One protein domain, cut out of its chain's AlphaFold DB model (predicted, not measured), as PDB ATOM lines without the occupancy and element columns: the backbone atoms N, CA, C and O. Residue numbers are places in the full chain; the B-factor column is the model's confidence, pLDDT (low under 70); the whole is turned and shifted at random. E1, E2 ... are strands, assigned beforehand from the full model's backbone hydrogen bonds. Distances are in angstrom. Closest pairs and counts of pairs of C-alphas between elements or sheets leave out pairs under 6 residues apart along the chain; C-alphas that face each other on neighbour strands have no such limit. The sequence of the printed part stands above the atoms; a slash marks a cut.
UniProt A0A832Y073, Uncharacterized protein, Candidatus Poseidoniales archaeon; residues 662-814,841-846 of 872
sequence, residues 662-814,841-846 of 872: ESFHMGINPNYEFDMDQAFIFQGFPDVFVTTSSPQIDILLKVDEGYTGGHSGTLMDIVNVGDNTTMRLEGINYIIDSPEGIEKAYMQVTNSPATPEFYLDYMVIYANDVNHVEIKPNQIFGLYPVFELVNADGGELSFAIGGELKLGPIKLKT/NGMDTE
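What this domain is: This is residues 662 to 814 and 841 to 846 of the 872 residues of an uncharacterized protein of Candidatus Poseidoniales archaeon (UniProt A0A832Y073). The domain is one twisted sheet folded over on itself into a two-layered slab: the long strands E6, E7 and E8 double back, and the two parts of each lie in opposite layers. E1, E2 and E5 continue one layer beside the earlier part of E6, while E3 and E4 continue the other beside its later part, and E9 and E10 line the later part of E8. The tight links E2 to E3 and E4 to E5 pass from layer to layer on the side where the long strands fold back. The 159 printed residues hold ten named strands, E1 to E10 in chain order, and no named helix; the class is all strand, and the branched sheet's neighbour pairs are antiparallel. The whole is compact, with a radius of gyration of the C-alphas of 15.7 A, and elongated, spanning 57 by 34 by 26 A.

How they stand to each other: E1, residues 663 to 669, and E2, residues 687 to 692, form a hairpin, with N 665 and O 691 2.8 A apart. E5, residues 725 to 730, is on the other side of E2 from E1, with N 688 and O 727 2.7 A apart. E3, residues 697 to 703, and E4, residues 713 to 721, form a hairpin, with N 701 and O 716 2.8 A apart. E6, residues 733 to 753, has E5 and E4 on one side: N 728 and O 735 are 2.9 A apart, and N 717 and O 746 2.8 A. On its other side is E7, residues 758 to 780, with N 747 and O 765 2.8 A apart. E8, residues 784 to 807, follows, with N 776 and O 788 2.8 A apart. E9, residues 810 to 814, and E10, residues 843 to 846, are both on the other side of E8 from E7: N 805 and O 812 are 2.8 A apart, and N 797 and O 845 2.9 A. E5 to E9 are a meander, each strand the antiparallel neighbour of the one before. E1 and E3 are apart, as are E9 and E10.

Where its parts are: E1 begins at C-alpha 663, (87.618, 159.899, 163.423), and measures 20.1 A; E4 measures 21.7 A. E6 bends by 159 degrees, E7 by 173 and E8 by 179; from first to last C-alpha they measure 18.4 A, 13.1 A and 11.7 A. E8 is the longest strand by residues, with 24. E10 ends at C-alpha 846, (101.383, 148.499, 191.073).

The domain as a whole: The two C-alphas farthest apart, those of Glu 662 and Pro 809, are 57.3 A apart. Residues 815 to 840 are not printed, and C-alphas 814 and 841 are 10.6 A apart across the cut. The link from E1 to E2, residues 670 to 686, is long. Mean pLDDT of the printed part is 81.9; 17 residues are under 70, among them 751 to 756 and 812 to 814.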
ATOM      1  N   GLU A 662      90.558 157.626 161.444       94.75
ATOM      2  CA  GLU A 662      89.495 158.164 160.566       94.75
ATOM      3  C   GLU A 662      88.510 159.091 161.297       94.75
ATOM      4  O   GLU A 662      87.875 159.945 160.685       94.75
ATOM      5  N   SER A 663      88.350 158.937 162.611       95.06
ATOM      6  CA  SER A 663      87.618 159.899 163.423       95.06
ATOM      7  C   SER A 663      88.129 159.909 164.851       95.06
ATOM      8  O   SER A 663      88.263 158.839 165.452       95.06
ATOM      9  N   PHE A 664      88.307 161.093 165.424       94.06
ATOM     10  CA  PHE A 664      88.442 161.247 166.866       94.06
ATOM     11  C   PHE A 664      87.772 162.537 167.337       94.06
ATOM     12  O   PHE A 664      87.672 163.516 166.601       94.06
ATOM     13  N   HIS A 665      87.299 162.532 168.577       94.62
ATOM     14  CA  HIS A 665      86.840 163.719 169.279       94.62
ATOM     15  C   HIS A 665      87.482 163.739 170.658       94.62
ATOM     16  O   HIS A 665      87.243 162.857 171.486       94.62
ATOM     17  N   MET A 666      88.323 164.743 170.871       90.50
ATOM     18  CA  MET A 666      88.968 165.029 172.142       90.50
ATOM     19  C   MET A 666      88.390 166.315 172.717       90.50
ATOM     20  O   MET A 666      88.254 167.298 171.993       90.50
ATOM     21  N   GLY A 667      88.133 166.343 174.021       89.19
ATOM     22  CA  GLY A 667      87.812 167.587 174.706       89.19
ATOM     23  C   GLY A 667      88.514 167.730 176.049       89.19
ATOM     24  O   GLY A 667      88.760 166.741 176.738       89.19
ATOM     25  N   ILE A 668      88.844 168.971 176.412       85.38
ATOM     26  CA  ILE A 668      89.461 169.376 177.678       85.38
ATOM     27  C   ILE A 668      88.626 170.501 178.286       85.38
ATOM     28  O   ILE A 668      88.623 171.630 177.794       85.38
ATOM     29  N   ASN A 669      87.963 170.215 179.397       85.12
ATOM     30  CA  ASN A 669      87.116 171.157 180.110       85.12
ATOM     31  C   ASN A 669      87.748 171.512 181.465       85.12
ATOM     32  O   ASN A 669      87.795 170.669 182.358       85.12
ATOM     33  N   PRO A 670      88.262 172.734 181.670       78.00
ATOM     34  CA  PRO A 670      88.709 173.182 182.982       78.00
ATOM     35  C   PRO A 670      87.546 173.240 183.980       78.00
ATOM     36  O   PRO A 670      86.445 173.702 183.675       78.00
ATOM     37  N   ASN A 671      87.831 172.844 185.218       77.75
ATOM     38  CA  ASN A 671      86.905 172.994 186.332       77.75
ATOM     39  C   ASN A 671      87.078 174.371 186.994       77.75
ATOM     40  O   ASN A 671      88.143 174.695 187.519       77.75
ATOM     41  N   TYR A 672      86.028 175.195 186.979       74.81
ATOM     42  CA  TYR A 672      86.055 176.560 187.538       74.81
ATOM     43  C   TYR A 672      85.561 176.651 188.978       74.81
ATOM     44  O   TYR A 672      85.822 177.643 189.663       74.81
ATOM     45  N   GLU A 673      84.779 175.666 189.409       72.56
ATOM     46  CA  GLU A 673      84.166 175.679 190.726       72.56
ATOM     47  C   GLU A 673      85.220 175.379 191.787       72.56
ATOM     48  O   GLU A 673      85.939 174.383 191.720       72.56
ATOM     49  N   PHE A 674      85.308 176.276 192.766       72.56
ATOM     50  CA  PHE A 674      86.196 176.129 193.904       72.56
ATOM     51  C   PHE A 674      85.372 176.169 195.189       72.56
ATOM     52  O   PHE A 674      84.716 177.171 195.485       72.56
ATOM     53  N   ASP A 675      85.419 175.082 195.953       74.38
ATOM     54  CA  ASP A 675      84.767 174.938 197.248       74.38
ATOM     55  C   ASP A 675      85.829 174.887 198.353       74.38
ATOM     56  O   ASP A 675      86.578 173.916 198.505       74.38
ATOM     57  N   MET A 676      85.868 175.959 199.149       70.06
ATOM     58  CA  MET A 676      86.798 176.113 200.268       70.06
ATOM     59  C   MET A 676      86.570 175.098 201.399       70.06
ATOM     60  O   MET A 676      87.465 174.923 202.225       70.06
ATOM     61  N   ASP A 677      85.403 174.448 201.453       72.12
ATOM     62  CA  ASP A 677      85.067 173.456 202.478       72.12
ATOM     63  C   ASP A 677      85.464 172.020 202.068       72.12
ATOM     64  O   ASP A 677      85.337 171.087 202.869       72.12
ATOM     65  N   GLN A 678      85.963 171.826 200.841       74.12
ATOM     66  CA  GLN A 678      86.325 170.524 200.275       74.12
ATOM     67  C   GLN A 678      87.829 170.389 199.997       74.12
ATOM     68  O   GLN A 678      88.600 171.347 200.070       74.12
ATOM     69  N   ALA A 679      88.282 169.168 199.694       72.06
ATOM     70  CA  ALA A 679      89.693 168.912 199.427       72.06
ATOM     71  C   ALA A 679      90.169 169.701 198.194       72.06
ATOM     72  O   ALA A 679      89.623 169.534 197.110       72.06
ATOM     73  N   PHE A 680      91.192 170.544 198.351       72.62
ATOM     74  CA  PHE A 680      91.593 171.532 197.334       72.62
ATOM     75  C   PHE A 680      92.445 170.980 196.183       72.62
ATOM     76  O   PHE A 680      92.697 171.683 195.214       72.62
ATOM     77  N   ILE A 681      92.972 169.762 196.306       73.81
ATOM     78  CA  ILE A 681      94.107 169.317 195.484       73.81
ATOM     79  C   ILE A 681      93.761 169.132 194.006       73.81
ATOM     80  O   ILE A 681      94.549 169.533 193.154       73.81
ATOM     81  N   PHE A 682      92.615 168.510 193.722       78.44
ATOM     82  CA  PHE A 682      92.134 168.301 192.355       78.44
ATOM     83  C   PHE A 682      91.137 169.374 191.918       78.44
ATOM     84  O   PHE A 682      90.684 169.357 190.779       78.44
ATOM     85  N   GLN A 683      90.795 170.327 192.791       75.56
ATOM     86  CA  GLN A 683      89.953 171.443 192.380       75.56
ATOM     87  C   GLN A 683      90.707 172.266 191.331       75.56
ATOM     88  O   GLN A 683      91.855 172.662 191.539       75.56
ATOM     89  N   GLY A 684      90.075 172.470 190.176       72.69
ATOM     90  CA  GLY A 684      90.717 173.082 189.014       72.69
ATOM     91  C   GLY A 684      91.496 172.123 188.111       72.69
ATOM     92  O   GLY A 684      92.101 172.585 187.145       72.69
ATOM     93  N   PHE A 685      91.499 170.810 188.380       79.31
ATOM     94  CA  PHE A 685      91.964 169.831 187.389       79.31
ATOM     95  C   PHE A 685      91.007 169.821 186.197       79.31
ATOM     96  O   PHE A 685      89.802 169.955 186.401       79.31
ATOM     97  N   PRO A 686      91.504 169.684 184.961       81.44
ATOM     98  CA  PRO A 686      90.632 169.593 183.805       81.44
ATOM     99  C   PRO A 686      89.989 168.206 183.696       81.44
ATOM    100  O   PRO A 686      90.606 167.190 184.036       81.44
ATOM    101  N   ASP A 687      88.772 168.190 183.163       87.12
ATOM    102  CA  ASP A 687      88.147 166.995 182.619       87.12
ATOM    103  C   ASP A 687      88.647 166.794 181.188       87.12
ATOM    104  O   ASP A 687      88.624 167.725 180.388       87.12
ATOM    105  N   VAL A 688      89.086 165.590 180.852       88.38
ATOM    106  CA  VAL A 688      89.524 165.200 179.514       88.38
ATOM    107  C   VAL A 688      88.674 164.034 179.047       88.38
ATOM    108  O   VAL A 688      88.401 163.114 179.816       88.38
ATOM    109  N   PHE A 689      88.260 164.042 177.790       91.94
ATOM    110  CA  PHE A 689      87.652 162.880 177.158       91.94
ATOM    111  C   PHE A 689      88.220 162.679 175.761       91.94
ATOM    112  O   PHE A 689      88.612 163.639 175.099       91.94
ATOM    113  N   VAL A 690      88.267 161.421 175.333       92.69
ATOM    114  CA  VAL A 690      88.699 160.999 174.005       92.69
ATOM    115  C   VAL A 690      87.736 159.925 173.520       92.69
ATOM    116  O   VAL A 690      87.521 158.913 174.184       92.69
ATOM    117  N   THR A 691      87.166 160.155 172.347       94.50
ATOM    118  CA  THR A 691      86.471 159.136 171.557       94.50
ATOM    119  C   THR A 691      87.202 158.995 170.235       94.50
ATOM    120  O   THR A 691      87.657 159.989 169.671       94.50
ATOM    121  N   THR A 692      87.400 157.773 169.770       94.50
ATOM    122  CA  THR A 692      88.297 157.480 168.652       94.50
ATOM    123  C   THR A 692      87.862 156.212 167.926       94.50
ATOM    124  O   THR A 692      87.365 155.274 168.539       94.50
ATOM    125  N   SER A 693      88.057 156.155 166.607       93.56
ATOM    126  CA  SER A 693      87.831 154.929 165.830       93.56
ATOM    127  C   SER A 693      88.997 153.930 165.887       93.56
ATOM    128  O   SER A 693      88.868 152.825 165.358       93.56
ATOM    129  N   SER A 694      90.115 154.285 166.534       89.88
ATOM    130  CA  SER A 694      91.276 153.410 166.748       89.88
ATOM    131  C   SER A 694      91.886 153.607 168.142       89.88
ATOM    132  O   SER A 694      92.083 154.753 168.545       89.88
ATOM    133  N   PRO A 695      92.295 152.532 168.841       84.69
ATOM    134  CA  PRO A 695      92.977 152.624 170.135       84.69
ATOM    135  C   PRO A 695      94.478 152.959 170.022       84.69
ATOM    136  O   PRO A 695      95.208 152.859 171.004       84.69
ATOM    137  N   GLN A 696      94.969 153.284 168.822       85.88
ATOM    138  CA  GLN A 696      96.393 153.531 168.548       85.88
ATOM    139  C   GLN A 696      96.767 155.019 168.525       85.88
ATOM    140  O   GLN A 696      97.824 155.370 168.027       85.88
ATOM    141  N   ILE A 697      95.878 155.895 168.992       93.06
ATOM    142  CA  ILE A 697      96.085 157.341 168.930       93.06
ATOM    143  C   ILE A 697      96.978 157.810 170.084       93.06
ATOM    144  O   ILE A 697      96.747 157.477 171.252       93.06
ATOM    145  N   ASP A 698      97.970 158.624 169.739       94.31
ATOM    146  CA  ASP A 698      98.924 159.238 170.658       94.31
ATOM    147  C   ASP A 698      98.626 160.740 170.763       94.31
ATOM    148  O   ASP A 698      98.400 161.411 169.754       94.31
ATOM    149  N   ILE A 699      98.611 161.299 171.975       92.44
ATOM    150  CA  ILE A 699      98.189 162.683 172.226       92.44
ATOM    151  C   ILE A 699      99.180 163.388 173.149       92.44
ATOM    152  O   ILE A 699      99.290 163.064 174.329       92.44
ATOM    153  N   LEU A 700      99.813 164.446 172.642       93.00
ATOM    154  CA  LEU A 700     100.574 165.409 173.428       93.00
ATOM    155  C   LEU A 700      99.830 166.745 173.468       93.00
ATOM    156  O   LEU A 700      99.764 167.461 172.475       93.00
ATOM    157  N   LEU A 701      99.344 167.134 174.638       90.56
ATOM    158  CA  LEU A 701      98.664 168.397 174.892       90.56
ATOM    159  C   LEU A 701      99.474 169.246 175.870       90.56
ATOM    160  O   LEU A 701      99.898 168.781 176.926       90.56
ATOM    161  N   LYS A 702      99.610 170.537 175.577       91.00
ATOM    162  CA  LYS A 702     100.156 171.523 176.509       91.00
ATOM    163  C   LYS A 702      99.299 172.781 176.508       91.00
ATOM    164  O   LYS A 702      99.108 173.398 175.467       91.00
ATOM    165  N   VAL A 703      98.846 173.184 177.688       87.44
ATOM    166  CA  VAL A 703      98.015 174.367 177.926       87.44
ATOM    167  C   VAL A 703      98.711 175.261 178.948       87.44
ATOM    168  O   VAL A 703      99.013 174.824 180.063       87.44
ATOM    169  N   ASP A 704      98.969 176.511 178.571       87.00
ATOM    170  CA  ASP A 704      99.542 177.504 179.472       87.00
ATOM    171  C   ASP A 704      98.541 177.917 180.560       87.00
ATOM    172  O   ASP A 704      97.334 178.014 180.344       87.00
ATOM    173  N   GLU A 705      99.068 178.242 181.738       81.50
ATOM    174  CA  GLU A 705      98.287 178.773 182.858       81.50
ATOM    175  C   GLU A 705      97.437 179.983 182.439       81.50
ATOM    176  O   GLU A 705      97.962 180.954 181.880       81.50
ATOM    177  N   GLY A 706      96.150 179.983 182.777       76.44
ATOM    178  CA  GLY A 706      95.241 181.086 182.466       76.44
ATOM    179  C   GLY A 706      94.661 181.067 181.057       76.44
ATOM    180  O   GLY A 706      93.769 181.870 180.812       76.44
ATOM    181  N   TYR A 707      95.124 180.190 180.158       77.94
ATOM    182  CA  TYR A 707      94.685 180.190 178.760       77.94
ATOM    183  C   TYR A 707      93.191 179.859 178.613       77.94
ATOM    184  O   TYR A 707      92.455 180.632 178.027       77.94
ATOM    185  N   THR A 708      92.708 178.781 179.236       71.62
ATOM    186  CA  THR A 708      91.270 178.438 179.263       71.62
ATOM    187  C   THR A 708      90.538 179.071 180.456       71.62
ATOM    188  O   THR A 708      89.554 178.534 180.955       71.62
ATOM    189  N   GLY A 709      91.061 180.164 181.024       67.06
ATOM    190  CA  GLY A 709      90.533 180.796 182.243       67.06
ATOM    191  C   GLY A 709      90.803 180.046 183.561       67.06
ATOM    192  O   GLY A 709      90.547 180.593 184.636       67.06
ATOM    193  N   GLY A 710      91.342 178.822 183.513       68.12
ATOM    194  CA  GLY A 710      91.828 178.082 184.682       68.12
ATOM    195  C   GLY A 710      93.148 178.643 185.231       68.12
ATOM    196  O   GLY A 710      93.946 179.215 184.499       68.12
ATOM    197  N   HIS A 711      93.415 178.477 186.529       70.06
ATOM    198  CA  HIS A 711      94.645 179.005 187.147       70.06
ATOM    199  C   HIS A 711      95.889 178.153 186.859       70.06
ATOM    200  O   HIS A 711      97.005 178.659 186.957       70.06
ATOM    201  N   SER A 712      95.693 176.885 186.502       74.38
ATOM    202  CA  SER A 712      96.744 175.892 186.338       74.38
ATOM    203  C   SER A 712      97.188 175.728 184.884       74.38
ATOM    204  O   SER A 712      96.407 175.898 183.949       74.38
ATOM    205  N   GLY A 713      98.460 175.382 184.693       81.38
ATOM    206  CA  GLY A 713      98.994 174.923 183.410       81.38
ATOM    207  C   GLY A 713      98.950 173.401 183.352       81.38
ATOM    208  O   GLY A 713      99.244 172.755 184.363       81.38
ATOM    209  N   THR A 714      98.613 172.834 182.195       84.94
ATOM    210  CA  THR A 714      98.463 171.381 182.006       84.94
ATOM    211  C   THR A 714      99.382 170.887 180.895       84.94
ATOM    212  O   THR A 714      99.427 171.473 179.818       84.94
ATOM    213  N   LEU A 715     100.107 169.802 181.147       90.00
ATOM    214  CA  LEU A 715     100.837 169.023 180.151       90.00
ATOM    215  C   LEU A 715     100.332 167.584 180.235       90.00
ATOM    216  O   LEU A 715     100.295 167.016 181.321       90.00
ATOM    217  N   MET A 716      99.948 167.008 179.110       89.94
ATOM    218  CA  MET A 716      99.442 165.648 179.010       89.94
ATOM    219  C   MET A 716     100.114 164.972 177.817       89.94
ATOM    220  O   MET A 716     100.174 165.562 176.749       89.94
ATOM    221  N   ASP A 717     100.654 163.781 178.021       93.69
ATOM    222  CA  ASP A 717     101.344 162.970 177.017       93.69
ATOM    223  C   ASP A 717     100.831 161.537 177.164       93.69
ATOM    224  O   ASP A 717     101.078 160.886 178.182       93.69
ATOM    225  N   ILE A 718     100.007 161.101 176.217       92.00
ATOM    226  CA  ILE A 718      99.292 159.828 176.252       92.00
ATOM    227  C   ILE A 718      99.678 159.014 175.024       92.00
ATOM    228  O   ILE A 718      99.661 159.532 173.913       92.00
ATOM    229  N   VAL A 719      99.984 157.738 175.239       94.06
ATOM    230  CA  VAL A 719     100.323 156.761 174.204       94.06
ATOM    231  C   VAL A 719      99.244 155.687 174.159       94.06
ATOM    232  O   VAL A 719      98.928 155.111 175.209       94.06
ATOM    233  N   ASN A 720      98.731 155.400 172.961       93.12
ATOM    234  CA  ASN A 720      97.684 154.416 172.679       93.12
ATOM    235  C   ASN A 720      96.470 154.569 173.610       93.12
ATOM    236  O   ASN A 720      96.243 153.736 174.496       93.12
ATOM    237  N   VAL A 721      95.711 155.660 173.452       91.62
ATOM    238  CA  VAL A 721      94.463 155.856 174.203       91.62
ATOM    239  C   VAL A 721      93.290 155.144 173.533       91.62
ATOM    240  O   VAL A 721      92.970 155.383 172.369       91.62
ATOM    241  N   GLY A 722      92.632 154.270 174.292       88.94
ATOM    242  CA  GLY A 722      91.450 153.541 173.854       88.94
ATOM    243  C   GLY A 722      90.204 154.414 173.657       88.94
ATOM    244  O   GLY A 722      90.110 155.528 174.192       88.94
ATOM    245  N   ASP A 723      89.216 153.891 172.924       92.25
ATOM    246  CA  ASP A 723      87.943 154.591 172.727       92.25
ATOM    247  C   ASP A 723      87.193 154.814 174.051       92.25
ATOM    248  O   ASP A 723      87.294 154.040 175.009       92.25
ATOM    249  N   ASN A 724      86.415 155.897 174.087       92.25
ATOM    250  CA  ASN A 724      85.595 156.305 175.221       92.25
ATOM    251  C   ASN A 724      86.401 156.476 176.528       92.25
ATOM    252  O   ASN A 724      85.916 156.176 177.624       92.25
ATOM    253  N   THR A 725      87.636 156.968 176.408       92.19
ATOM    254  CA  THR A 725      88.494 157.305 177.546       92.19
ATOM    255  C   THR A 725      88.070 158.634 178.159       92.19
ATOM    256  O   THR A 725      87.841 159.616 177.457       92.19
ATOM    257  N   THR A 726      88.011 158.699 179.486       92.69
ATOM    258  CA  THR A 726      87.717 159.919 180.241       92.69
ATOM    259  C   THR A 726      88.624 160.053 181.463       92.69
ATOM    260  O   THR A 726      88.950 159.075 182.131       92.69
ATOM    261  N   MET A 727      89.013 161.281 181.781       89.00
ATOM    262  CA  MET A 727      89.688 161.670 183.014       89.00
ATOM    263  C   MET A 727      88.900 162.835 183.592       89.00
ATOM    264  O   MET A 727      88.885 163.896 182.987       89.00
ATOM    265  N   ARG A 728      88.177 162.661 184.694       90.25
ATOM    266  CA  ARG A 728      87.203 163.670 185.142       90.25
ATOM    267  C   ARG A 728      87.147 163.827 186.650       90.25
ATOM    268  O   ARG A 728      87.395 162.877 187.397       90.25
ATOM    269  N   LEU A 729      86.782 165.024 187.089       85.81
ATOM    270  CA  LEU A 729      86.534 165.349 188.485       85.81
ATOM    271  C   LEU A 729      85.064 165.067 188.845       85.81
ATOM    272  O   LEU A 729      84.156 165.785 188.437       85.81
ATOM    273  N   GLU A 730      84.811 164.042 189.659       87.62
ATOM    274  CA  GLU A 730      83.488 163.766 190.234       87.62
ATOM    275  C   GLU A 730      83.455 164.166 191.715       87.62
ATOM    276  O   GLU A 730      83.926 163.453 192.608       87.62
ATOM    277  N   GLY A 731      82.893 165.347 191.992       84.69
ATOM    278  CA  GLY A 731      82.945 165.956 193.321       84.69
ATOM    279  C   GLY A 731      84.378 166.364 193.665       84.69
ATOM    280  O   GLY A 731      84.878 167.351 193.143       84.69
ATOM    281  N   ILE A 732      85.043 165.592 194.530       81.62
ATOM    282  CA  ILE A 732      86.476 165.762 194.837       81.62
ATOM    283  C   ILE A 732      87.343 164.641 194.271       81.62
ATOM    284  O   ILE A 732      88.562 164.732 194.354       81.62
ATOM    285  N   ASN A 733      86.748 163.576 193.736       89.50
ATOM    286  CA  ASN A 733      87.492 162.408 193.278       89.50
ATOM    287  C   ASN A 733      87.915 162.616 191.828       89.50
ATOM    288  O   ASN A 733      87.098 163.030 191.010       89.50
ATOM    289  N   TYR A 734      89.162 162.286 191.500       87.88
ATOM    290  CA  TYR A 734      89.617 162.273 190.113       87.88
ATOM    291  C   TYR A 734      89.556 160.844 189.579       87.88
ATOM    292  O   TYR A 734      90.154 159.943 190.170       87.88
ATOM    293  N   ILE A 735      88.794 160.625 188.512       91.06
ATOM    294  CA  ILE A 735      88.536 159.300 187.945       91.06
ATOM    295  C   ILE A 735      89.169 159.236 186.563       91.06
ATOM    296  O   ILE A 735      88.837 160.053 185.709       91.06
ATOM    297  N   ILE A 736      90.042 158.253 186.350       90.12
ATOM    298  CA  ILE A 736      90.551 157.867 185.030       90.12
ATOM    299  C   ILE A 736      89.806 156.592 184.640       90.12
ATOM    300  O   ILE A 736      89.829 155.625 185.397       90.12
ATOM    301  N   ASP A 737      89.130 156.603 183.498       92.06
ATOM    302  CA  ASP A 737      88.293 155.508 183.009       92.06
ATOM    303  C   ASP A 737      88.498 155.348 181.499       92.06
ATOM    304  O   ASP A 737      88.164 156.242 180.727       92.06
ATOM    305  N   SER A 738      89.075 154.226 181.088       91.44
ATOM    306  CA  SER A 738      89.412 153.868 179.714       91.44
ATOM    307  C   SER A 738      89.029 152.404 179.475       91.44
ATOM    308  O   SER A 738      89.788 151.496 179.819       91.44
ATOM    309  N   PRO A 739      87.833 152.136 178.919       88.50
ATOM    310  CA  PRO A 739      87.336 150.772 178.726       88.50
ATOM    311  C   PRO A 739      88.223 149.896 177.831       88.50
ATOM    312  O   PRO A 739      88.242 148.678 177.998       88.50
ATOM    313  N   GLU A 740      88.927 150.512 176.881       88.88
ATOM    314  CA  GLU A 740      89.876 149.846 175.982       88.88
ATOM    315  C   GLU A 740      91.342 149.989 176.431       88.88
ATOM    316  O   GLU A 740      92.232 149.426 175.794       88.88
ATOM    317  N   GLY A 741      91.576 150.669 177.558       87.56
ATOM    318  CA  GLY A 741      92.876 150.842 178.194       87.56
ATOM    319  C   GLY A 741      93.698 152.019 177.662       87.56
ATOM    320  O   GLY A 741      93.519 152.501 176.543       87.56
ATOM    321  N   ILE A 742      94.629 152.473 178.502       90.44
ATOM    322  CA  ILE A 742      95.675 153.441 178.158       90.44
ATOM    323  C   ILE A 742      97.026 152.756 178.345       90.44
ATOM    324  O   ILE A 742      97.340 152.335 179.463       90.44
ATOM    325  N   GLU A 743      97.861 152.690 177.300       93.12
ATOM    326  CA  GLU A 743      99.189 152.078 177.439       93.12
ATOM    327  C   GLU A 743     100.083 152.917 178.355       93.12
ATOM    328  O   GLU A 743     100.643 152.396 179.320       93.12
ATOM    329  N   LYS A 744     100.227 154.216 178.076       92.06
ATOM    330  CA  LYS A 744     100.960 155.145 178.945       92.06
ATOM    331  C   LYS A 744     100.261 156.489 178.978       92.06
ATOM    332  O   LYS A 744      99.879 157.000 177.937       92.06
ATOM    333  N   ALA A 745     100.148 157.099 180.150       89.56
ATOM    334  CA  ALA A 745      99.750 158.495 180.272       89.56
ATOM    335  C   ALA A 745     100.639 159.215 181.276       89.56
ATOM    336  O   ALA A 745     100.827 158.764 182.399       89.56
ATOM    337  N   TYR A 746     101.155 160.368 180.887       90.31
ATOM    338  CA  TYR A 746     101.822 161.319 181.752       90.31
ATOM    339  C   TYR A 746     100.969 162.582 181.799       90.31
ATOM    340  O   TYR A 746     100.712 163.203 180.776       90.31
ATOM    341  N   MET A 747     100.540 162.983 182.989       87.81
ATOM    342  CA  MET A 747      99.805 164.221 183.214       87.81
ATOM    343  C   MET A 747     100.542 165.053 184.252       87.81
ATOM    344  O   MET A 747     100.835 164.584 185.349       87.81
ATOM    345  N   GLN A 748     100.809 166.311 183.926       87.31
ATOM    346  CA  GLN A 748     101.402 167.287 184.818       87.31
ATOM    347  C   GLN A 748     100.517 168.527 184.912       87.31
ATOM    348  O   GLN A 748     100.190 169.150 183.905       87.31
ATOM    349  N   VAL A 749     100.204 168.930 186.141       83.31
ATOM    350  CA  VAL A 749      99.469 170.162 186.449       83.31
ATOM    351  C   VAL A 749     100.374 171.086 187.261       83.31
ATOM    352  O   VAL A 749     101.067 170.632 188.171       83.31
ATOM    353  N   THR A 750     100.400 172.377 186.937       81.69
ATOM    354  CA  THR A 750     101.287 173.388 187.552       81.69
ATOM    355  C   THR A 750     100.520 174.619 188.022       81.69
ATOM    356  O   THR A 750      99.435 174.888 187.515       81.69
ATOM    357  N   ASN A 751     101.088 175.355 188.987       67.81
ATOM    358  CA  ASN A 751     100.615 176.665 189.463       67.81
ATOM    359  C   ASN A 751      99.126 176.708 189.868       67.81
ATOM    360  O   ASN A 751      98.342 177.490 189.338       67.81
ATOM    361  N   SER A 752      98.734 175.888 190.848       64.69
ATOM    362  CA  SER A 752      97.382 175.942 191.427       64.69
ATOM    363  C   SER A 752      97.423 176.544 192.844       64.69
ATOM    364  O   SER A 752      97.977 175.919 193.761       64.69
ATOM    365  N   PRO A 753      96.897 177.767 193.072       60.81
ATOM    366  CA  PRO A 753      96.736 178.302 194.418       60.81
ATOM    367  C   PRO A 753      95.610 177.543 195.121       60.81
ATOM    368  O   PRO A 753      94.434 177.810 194.906       60.81
ATOM    369  N   ALA A 754      95.987 176.587 195.964       62.47
ATOM    370  CA  ALA A 754      95.030 175.660 196.543       62.47
ATOM    371  C   ALA A 754      94.445 176.167 197.877       62.47
ATOM    372  O   ALA A 754      93.271 175.966 198.146       62.47
ATOM    373  N   THR A 755      95.233 176.871 198.703       67.69
ATOM    374  CA  THR A 755      94.783 177.634 199.893       67.69
ATOM    375  C   THR A 755      95.764 178.785 200.194       67.69
ATOM    376  O   THR A 755      96.877 178.789 199.663       67.69
ATOM    377  N   PRO A 756      95.435 179.772 201.058       67.31
ATOM    378  CA  PRO A 756      96.417 180.769 201.516       67.31
ATOM    379  C   PRO A 756      97.684 180.148 202.137       67.31
ATOM    380  O   PRO A 756      98.779 180.722 202.055       67.31
ATOM    381  N   GLU A 757      97.529 178.976 202.751       73.31
ATOM    382  CA  GLU A 757      98.556 178.212 203.446       73.31
ATOM    383  C   GLU A 757      99.299 177.210 202.549       73.31
ATOM    384  O   GLU A 757     100.412 176.840 202.906       73.31
ATOM    385  N   PHE A 758      98.767 176.785 201.398       73.06
ATOM    386  CA  PHE A 758      99.421 175.813 200.509       73.06
ATOM    387  C   PHE A 758      99.398 176.251 199.043       73.06
ATOM    388  O   PHE A 758      98.347 176.529 198.466       73.06
ATOM    389  N   TYR A 759     100.578 176.245 198.429       75.19
ATOM    390  CA  TYR A 759     100.779 176.531 197.016       75.19
ATOM    391  C   TYR A 759     101.324 175.291 196.303       75.19
ATOM    392  O   TYR A 759     102.365 174.764 196.702       75.19
ATOM    393  N   LEU A 760     100.617 174.827 195.269       76.94
ATOM    394  CA  LEU A 760     101.037 173.698 194.444       76.94
ATOM    395  C   LEU A 760     101.985 174.194 193.344       76.94
ATOM    396  O   LEU A 760     101.554 174.907 192.438       76.94
ATOM    397  N   ASP A 761     103.251 173.776 193.400       79.00
ATOM    398  CA  ASP A 761     104.210 174.042 192.322       79.00
ATOM    399  C   ASP A 761     103.912 173.116 191.134       79.00
ATOM    400  O   ASP A 761     103.782 173.570 189.996       79.00
ATOM    401  N   TYR A 762     103.778 171.813 191.407       83.00
ATOM    402  CA  TYR A 762     103.435 170.810 190.404       83.00
ATOM    403  C   TYR A 762     102.789 169.564 191.017       83.00
ATOM    404  O   TYR A 762     103.081 169.173 192.150       83.00
ATOM    405  N   MET A 763     101.982 168.886 190.212       82.81
ATOM    406  CA  MET A 763     101.563 167.506 190.408       82.81
ATOM    407  C   MET A 763     101.822 166.726 189.128       82.81
ATOM    408  O   MET A 763     101.563 167.247 188.050       82.81
ATOM    409  N   VAL A 764     102.325 165.503 189.253       85.94
ATOM    410  CA  VAL A 764     102.536 164.572 188.147       85.94
ATOM    411  C   VAL A 764     101.832 163.260 188.469       85.94
ATOM    412  O   VAL A 764     102.023 162.705 189.555       85.94
ATOM    413  N   ILE A 765     101.055 162.776 187.511       85.50
ATOM    414  CA  ILE A 765     100.465 161.442 187.479       85.50
ATOM    415  C   ILE A 765     101.075 160.737 186.272       85.50
ATOM    416  O   ILE A 765     101.039 161.267 185.165       85.50
ATOM    417  N   TYR A 766     101.652 159.565 186.485       87.81
ATOM    418  CA  TYR A 766     102.100 158.682 185.417       87.81
ATOM    419  C   TYR A 766     101.323 157.376 185.528       87.81
ATOM    420  O   TYR A 766     101.257 156.794 186.602       87.81
ATOM    421  N   ALA A 767     100.706 156.937 184.449       86.25
ATOM    422  CA  ALA A 767      99.937 155.711 184.360       86.25
ATOM    423  C   ALA A 767     100.571 154.819 183.294       86.25
ATOM    424  O   ALA A 767     100.991 155.308 182.245       86.25
ATOM    425  N   ASN A 768     100.640 153.523 183.568       89.44
ATOM    426  CA  ASN A 768     101.154 152.507 182.664       89.44
ATOM    427  C   ASN A 768     100.190 151.315 182.690       89.44
ATOM    428  O   ASN A 768     100.016 150.692 183.740       89.44
ATOM    429  N   ASP A 769      99.568 151.036 181.546       90.31
ATOM    430  CA  ASP A 769      98.558 149.992 181.345       90.31
ATOM    431  C   ASP A 769      97.336 150.162 182.271       90.31
ATOM    432  O   ASP A 769      97.048 149.298 183.090       90.31
ATOM    433  N   VAL A 770      96.652 151.314 182.228       87.69
ATOM    434  CA  VAL A 770      95.533 151.630 183.147       87.69
ATOM    435  C   VAL A 770      94.188 151.623 182.425       87.69
ATOM    436  O   VAL A 770      94.004 152.350 181.451       87.69
ATOM    437  N   ASN A 771      93.228 150.869 182.971       90.19
ATOM    438  CA  ASN A 771      91.835 150.850 182.513       90.19
ATOM    439  C   ASN A 771      90.943 151.717 183.401       90.19
ATOM    440  O   ASN A 771      90.099 152.454 182.907       90.19
ATOM    441  N   HIS A 772      91.101 151.636 184.724       91.12
ATOM    442  CA  HIS A 772      90.272 152.397 185.655       91.12
ATOM    443  C   HIS A 772      91.031 152.724 186.938       91.12
ATOM    444  O   HIS A 772      91.674 151.859 187.525       91.12
ATOM    445  N   VAL A 773      90.918 153.950 187.443       88.75
ATOM    446  CA  VAL A 773      91.334 154.290 188.808       88.75
ATOM    447  C   VAL A 773      90.531 155.472 189.341       88.75
ATOM    448  O   VAL A 773      90.408 156.507 188.690       88.75
ATOM    449  N   GLU A 774      90.013 155.338 190.563       90.31
ATOM    450  CA  GLU A 774      89.391 156.434 191.306       90.31
ATOM    451  C   GLU A 774      90.372 156.930 192.381       90.31
ATOM    452  O   GLU A 774      90.724 156.204 193.317       90.31
ATOM    453  N   ILE A 775      90.808 158.185 192.258       88.75
ATOM    454  CA  ILE A 775      91.740 158.847 193.174       88.75
ATOM    455  C   ILE A 775      90.945 159.748 194.122       88.75
ATOM    456  O   ILE A 775      90.441 160.801 193.729       88.75
ATOM    457  N   LYS A 776      90.848 159.357 195.394       89.12
ATOM    458  CA  LYS A 776      90.133 160.118 196.431       89.12
ATOM    459  C   LYS A 776      91.100 160.987 197.222       89.12
ATOM    460  O   LYS A 776      91.915 160.443 197.979       89.12
ATOM    461  N   PRO A 777      91.032 162.321 197.107       85.81
ATOM    462  CA  PRO A 777      91.810 163.190 197.965       85.81
ATOM    463  C   PRO A 777      91.135 163.302 199.334       85.81
ATOM    464  O   PRO A 777      89.960 163.626 199.471       85.81
ATOM    465  N   ASN A 778      91.919 163.081 200.373       81.44
ATOM    466  CA  ASN A 778      91.576 163.346 201.758       81.44
ATOM    467  C   ASN A 778      92.527 164.404 202.316       81.44
ATOM    468  O   ASN A 778      93.615 164.629 201.784       81.44
ATOM    469  N   GLN A 779      92.136 165.048 203.413       74.19
ATOM    470  CA  GLN A 779      92.978 166.029 204.087       74.19
ATOM    471  C   GLN A 779      93.131 165.715 205.568       74.19
ATOM    472  O   GLN A 779      92.156 165.474 206.279       74.19
ATOM    473  N   ILE A 780      94.363 165.797 206.060       71.56
ATOM    474  CA  ILE A 780      94.663 165.779 207.489       71.56
ATOM    475  C   ILE A 780      94.856 167.233 207.940       71.56
ATOM    476  O   ILE A 780      95.627 167.992 207.351       71.56
ATOM    477  N   PHE A 781      94.128 167.632 208.986       69.69
ATOM    478  CA  PHE A 781      94.121 168.996 209.542       69.69
ATOM    479  C   PHE A 781      93.721 170.107 208.549       69.69
ATOM    480  O   PHE A 781      94.081 171.260 208.765       69.69
ATOM    481  N   GLY A 782      93.005 169.774 207.466       66.06
ATOM    482  CA  GLY A 782      92.581 170.733 206.431       66.06
ATOM    483  C   GLY A 782      93.719 171.303 205.572       66.06
ATOM    484  O   GLY A 782      93.492 172.213 204.787       66.06
ATOM    485  N   LEU A 783      94.946 170.792 205.728       65.81
ATOM    486  CA  LEU A 783      96.148 171.340 205.086       65.81
ATOM    487  C   LEU A 783      96.978 170.279 204.355       65.81
ATOM    488  O   LEU A 783      97.601 170.590 203.345       65.81
ATOM    489  N   TYR A 784      97.010 169.037 204.852       70.00
ATOM    490  CA  TYR A 784      97.881 167.989 204.314       70.00
ATOM    491  C   TYR A 784      97.107 166.991 203.456       70.00
ATOM    492  O   TYR A 784      96.228 166.321 203.997       70.00
ATOM    493  N   PRO A 785      97.434 166.845 202.164       73.69
ATOM    494  CA  PRO A 785      96.711 165.940 201.284       73.69
ATOM    495  C   PRO A 785      97.132 164.479 201.471       73.69
ATOM    496  O   PRO A 785      98.305 164.182 201.683       73.69
ATOM    497  N   VAL A 786      96.168 163.568 201.369       77.69
ATOM    498  CA  VAL A 786      96.348 162.110 201.372       77.69
ATOM    499  C   VAL A 786      95.535 161.545 200.224       77.69
ATOM    500  O   VAL A 786      94.341 161.815 200.156       77.69
ATOM    501  N   PHE A 787      96.141 160.752 199.351       82.75
ATOM    502  CA  PHE A 787      95.425 160.170 198.215       82.75
ATOM    503  C   PHE A 787      95.100 158.712 198.503       82.75
ATOM    504  O   PHE A 787      95.996 157.942 198.841       82.75
ATOM    505  N   GLU A 788      93.827 158.345 198.400       85.50
ATOM    506  CA  GLU A 788      93.370 156.958 198.440       85.50
ATOM    507  C   GLU A 788      93.040 156.518 197.006       85.50
ATOM    508  O   GLU A 788      92.120 157.062 196.398       85.50
ATOM    509  N   LEU A 789      93.786 155.553 196.464       85.06
ATOM    510  CA  LEU A 789      93.463 154.916 195.183       85.06
ATOM    511  C   LEU A 789      92.498 153.758 195.448       85.06
ATOM    512  O   LEU A 789      92.804 152.865 196.249       85.06
ATOM    513  N   VAL A 790      91.337 153.779 194.797       83.50
ATOM    514  CA  VAL A 790      90.304 152.743 194.916       83.50
ATOM    515  C   VAL A 790      89.780 152.323 193.548       83.50
ATOM    516  O   VAL A 790      89.937 153.038 192.563       83.50
ATOM    517  N   ASN A 791      89.144 151.147 193.510       83.19
ATOM    518  CA  ASN A 791      88.574 150.552 192.296       83.19
ATOM    519  C   ASN A 791      89.588 150.409 191.147       83.19
ATOM    520  O   ASN A 791      89.191 150.363 189.995       83.19
ATOM    521  N   ALA A 792      90.883 150.340 191.462       81.75
ATOM    522  CA  ALA A 792      91.939 150.368 190.465       81.75
ATOM    523  C   ALA A 792      92.004 149.068 189.643       81.75
ATOM    524  O   ALA A 792      92.041 147.975 190.213       81.75
ATOM    525  N   ASP A 793      92.054 149.219 188.323       83.00
ATOM    526  CA  ASP A 793      92.260 148.180 187.319       83.00
ATOM    527  C   ASP A 793      93.338 148.648 186.328       83.00
ATOM    528  O   ASP A 793      93.184 149.679 185.664       83.00
ATOM    529  N   GLY A 794      94.453 147.920 186.275       83.12
ATOM    530  CA  GLY A 794      95.606 148.258 185.446       83.12
ATOM    531  C   GLY A 794      96.941 147.755 185.999       83.12
ATOM    532  O   GLY A 794      96.984 146.993 186.964       83.12
ATOM    533  N   GLY A 795      98.033 148.196 185.381       84.19
ATOM    534  CA  GLY A 795      99.407 147.858 185.723       84.19
ATOM    535  C   GLY A 795      99.960 148.724 186.848       84.19
ATOM    536  O   GLY A 795     100.043 148.289 187.996       84.19
ATOM    537  N   GLU A 796     100.379 149.946 186.531       85.00
ATOM    538  CA  GLU A 796     101.131 150.806 187.447       85.00
ATOM    539  C   GLU A 796     100.659 152.263 187.383       85.00
ATOM    540  O   GLU A 796     100.411 152.815 186.312       85.00
ATOM    541  N   LEU A 797     100.570 152.896 188.553       81.62
ATOM    542  CA  LEU A 797     100.337 154.326 188.698       81.62
ATOM    543  C   LEU A 797     101.441 154.935 189.565       81.62
ATOM    544  O   LEU A 797     101.653 154.516 190.708       81.62
ATOM    545  N   SER A 798     102.096 155.965 189.048       79.81
ATOM    546  CA  SER A 798     103.072 156.760 189.773       79.81
ATOM    547  C   SER A 798     102.565 158.166 190.044       79.81
ATOM    548  O   SER A 798     101.893 158.792 189.224       79.81
ATOM    549  N   PHE A 799     102.913 158.687 191.217       78.19
ATOM    550  CA  PHE A 799     102.459 159.998 191.672       78.19
ATOM    551  C   PHE A 799     103.630 160.839 192.181       78.19
ATOM    552  O   PHE A 799     104.509 160.336 192.885       78.19
ATOM    553  N   ALA A 800     103.638 162.137 191.878       79.50
ATOM    554  CA  ALA A 800     104.561 163.098 192.475       79.50
ATOM    555  C   ALA A 800     103.881 164.452 192.703       79.50
ATOM    556  O   ALA A 800     103.163 164.951 191.845       79.50
ATOM    557  N   ILE A 801     104.136 165.079 193.854       78.38
ATOM    558  CA  ILE A 801     103.561 166.381 194.216       78.38
ATOM    559  C   ILE A 801     104.610 167.280 194.875       78.38
ATOM    560  O   ILE A 801     105.275 166.881 195.830       78.38
ATOM    561  N   GLY A 802     104.766 168.503 194.379       78.56
ATOM    562  CA  GLY A 802     105.686 169.504 194.918       78.56
ATOM    563  C   GLY A 802     104.979 170.826 195.198       78.56
ATOM    564  O   GLY A 802     104.060 171.207 194.478       78.56
ATOM    565  N   GLY A 803     105.407 171.535 196.244       78.94
ATOM    566  CA  GLY A 803     104.786 172.808 196.617       78.94
ATOM    567  C   GLY A 803     105.457 173.556 197.767       78.94
ATOM    568  O   GLY A 803     106.513 173.166 198.281       78.94
ATOM    569  N   GLU A 804     104.811 174.637 198.198       77.38
ATOM    570  CA  GLU A 804     105.189 175.451 199.353       77.38
ATOM    571  C   GLU A 804     104.038 175.497 200.366       77.38
ATOM    572  O   GLU A 804     102.944 175.975 200.069       77.38
ATOM    573  N   LEU A 805     104.309 175.057 201.595       75.06
ATOM    574  CA  LEU A 805     103.396 175.178 202.728       75.06
ATOM    575  C   LEU A 805     103.821 176.348 203.627       75.06
ATOM    576  O   LEU A 805     104.973 176.444 204.060       75.06
ATOM    577  N   LYS A 806     102.878 177.221 203.964       71.31
ATOM    578  CA  LYS A 806     103.027 178.347 204.884       71.31
ATOM    579  C   LYS A 806     102.333 178.030 206.203       71.31
ATOM    580  O   LYS A 806     101.113 177.954 206.281       71.31
ATOM    581  N   LEU A 807     103.121 177.912 207.266       70.19
ATOM    582  CA  LEU A 807     102.645 177.732 208.637       70.19
ATOM    583  C   LEU A 807     103.024 178.976 209.452       70.19
ATOM    584  O   LEU A 807     104.107 179.063 210.037       70.19
ATOM    585  N   GLY A 808     102.148 179.985 209.448       74.88
ATOM    586  CA  GLY A 808     102.427 181.287 210.060       74.88
ATOM    587  C   GLY A 808     103.626 181.985 209.387       74.88
ATOM    588  O   GLY A 808     103.578 182.223 208.184       74.88
ATOM    589  N   PRO A 809     104.710 182.332 210.113       71.88
ATOM    590  CA  PRO A 809     105.903 182.944 209.518       71.88
ATOM    591  C   PRO A 809     106.836 181.940 208.812       71.88
ATOM    592  O   PRO A 809     107.825 182.358 208.208       71.88
ATOM    593  N   ILE A 810     106.580 180.631 208.918       72.19
ATOM    594  CA  ILE A 810     107.461 179.581 208.393       72.19
ATOM    595  C   ILE A 810     106.980 179.159 207.003       72.19
ATOM    596  O   ILE A 810     105.824 178.781 206.835       72.19
ATOM    597  N   LYS A 811     107.890 179.183 206.024       72.38
ATOM    598  CA  LYS A 811     107.701 178.620 204.681       72.38
ATOM    599  C   LYS A 811     108.459 177.301 204.582       72.38
ATOM    600  O   LYS A 811     109.678 177.281 204.762       72.38
ATOM    601  N   LEU A 812     107.751 176.217 204.305       69.44
ATOM    602  CA  LEU A 812     108.309 174.888 204.100       69.44
ATOM    603  C   LEU A 812     108.158 174.524 202.627       69.44
ATOM    604  O   LEU A 812     107.045 174.483 202.113       69.44
ATOM    605  N   LYS A 813     109.272 174.230 201.953       68.69
ATOM    606  CA  LYS A 813     109.207 173.556 200.655       68.69
ATOM    607  C   LYS A 813     108.831 172.103 200.899       68.69
ATOM    608  O   LYS A 813     109.572 171.386 201.572       68.69
ATOM    609  N   THR A 814     107.695 171.684 200.370       65.69
ATOM    610  CA  THR A 814     107.268 170.291 200.388       65.69
ATOM    611  C   THR A 814     107.826 169.625 199.134       65.69
ATOM    612  O   THR A 814     107.443 169.962 198.014       65.69
ATOM    613  N   ASN A 841     111.100 161.637 195.839       60.00
ATOM    614  CA  ASN A 841     110.903 162.275 194.530       60.00
ATOM    615  C   ASN A 841     109.870 161.606 193.601       60.00
ATOM    616  O   ASN A 841     109.985 161.734 192.388       60.00
ATOM    617  N   GLY A 842     108.863 160.941 194.164       64.56
ATOM    618  CA  GLY A 842     107.833 160.211 193.416       64.56
ATOM    619  C   GLY A 842     107.689 158.791 193.947       64.56
ATOM    620  O   GLY A 842     108.532 158.351 194.733       64.56
ATOM    621  N   MET A 843     106.611 158.108 193.579       72.44
ATOM    622  CA  MET A 843     106.356 156.737 194.008       72.44
ATOM    623  C   MET A 843     105.650 155.948 192.933       72.44
ATOM    624  O   MET A 843     104.651 156.428 192.412       72.44
ATOM    625  N   ASP A 844     106.157 154.748 192.695       68.75
ATOM    626  CA  ASP A 844     105.676 153.774 191.724       68.75
ATOM    627  C   ASP A 844     104.790 152.742 192.440       68.75
ATOM    628  O   ASP A 844     105.215 152.117 193.419       68.75
ATOM    629  N   THR A 845     103.527 152.614 192.023       72.00
ATOM    630  CA  THR A 845     102.531 151.765 192.696       72.00
ATOM    631  C   THR A 845     101.841 150.837 191.703       72.00
ATOM    632  O   THR A 845     101.043 151.274 190.882       72.00
ATOM    633  N   GLU A 846     102.114 149.537 191.813       78.56
ATOM    634  CA  GLU A 846     101.383 148.499 191.073       78.56
ATOM    635  C   GLU A 846      99.926 148.441 191.553       78.56
ATOM    636  O   GLU A 846      99.680 148.299 192.757       78.56
TER     637      GLU A 846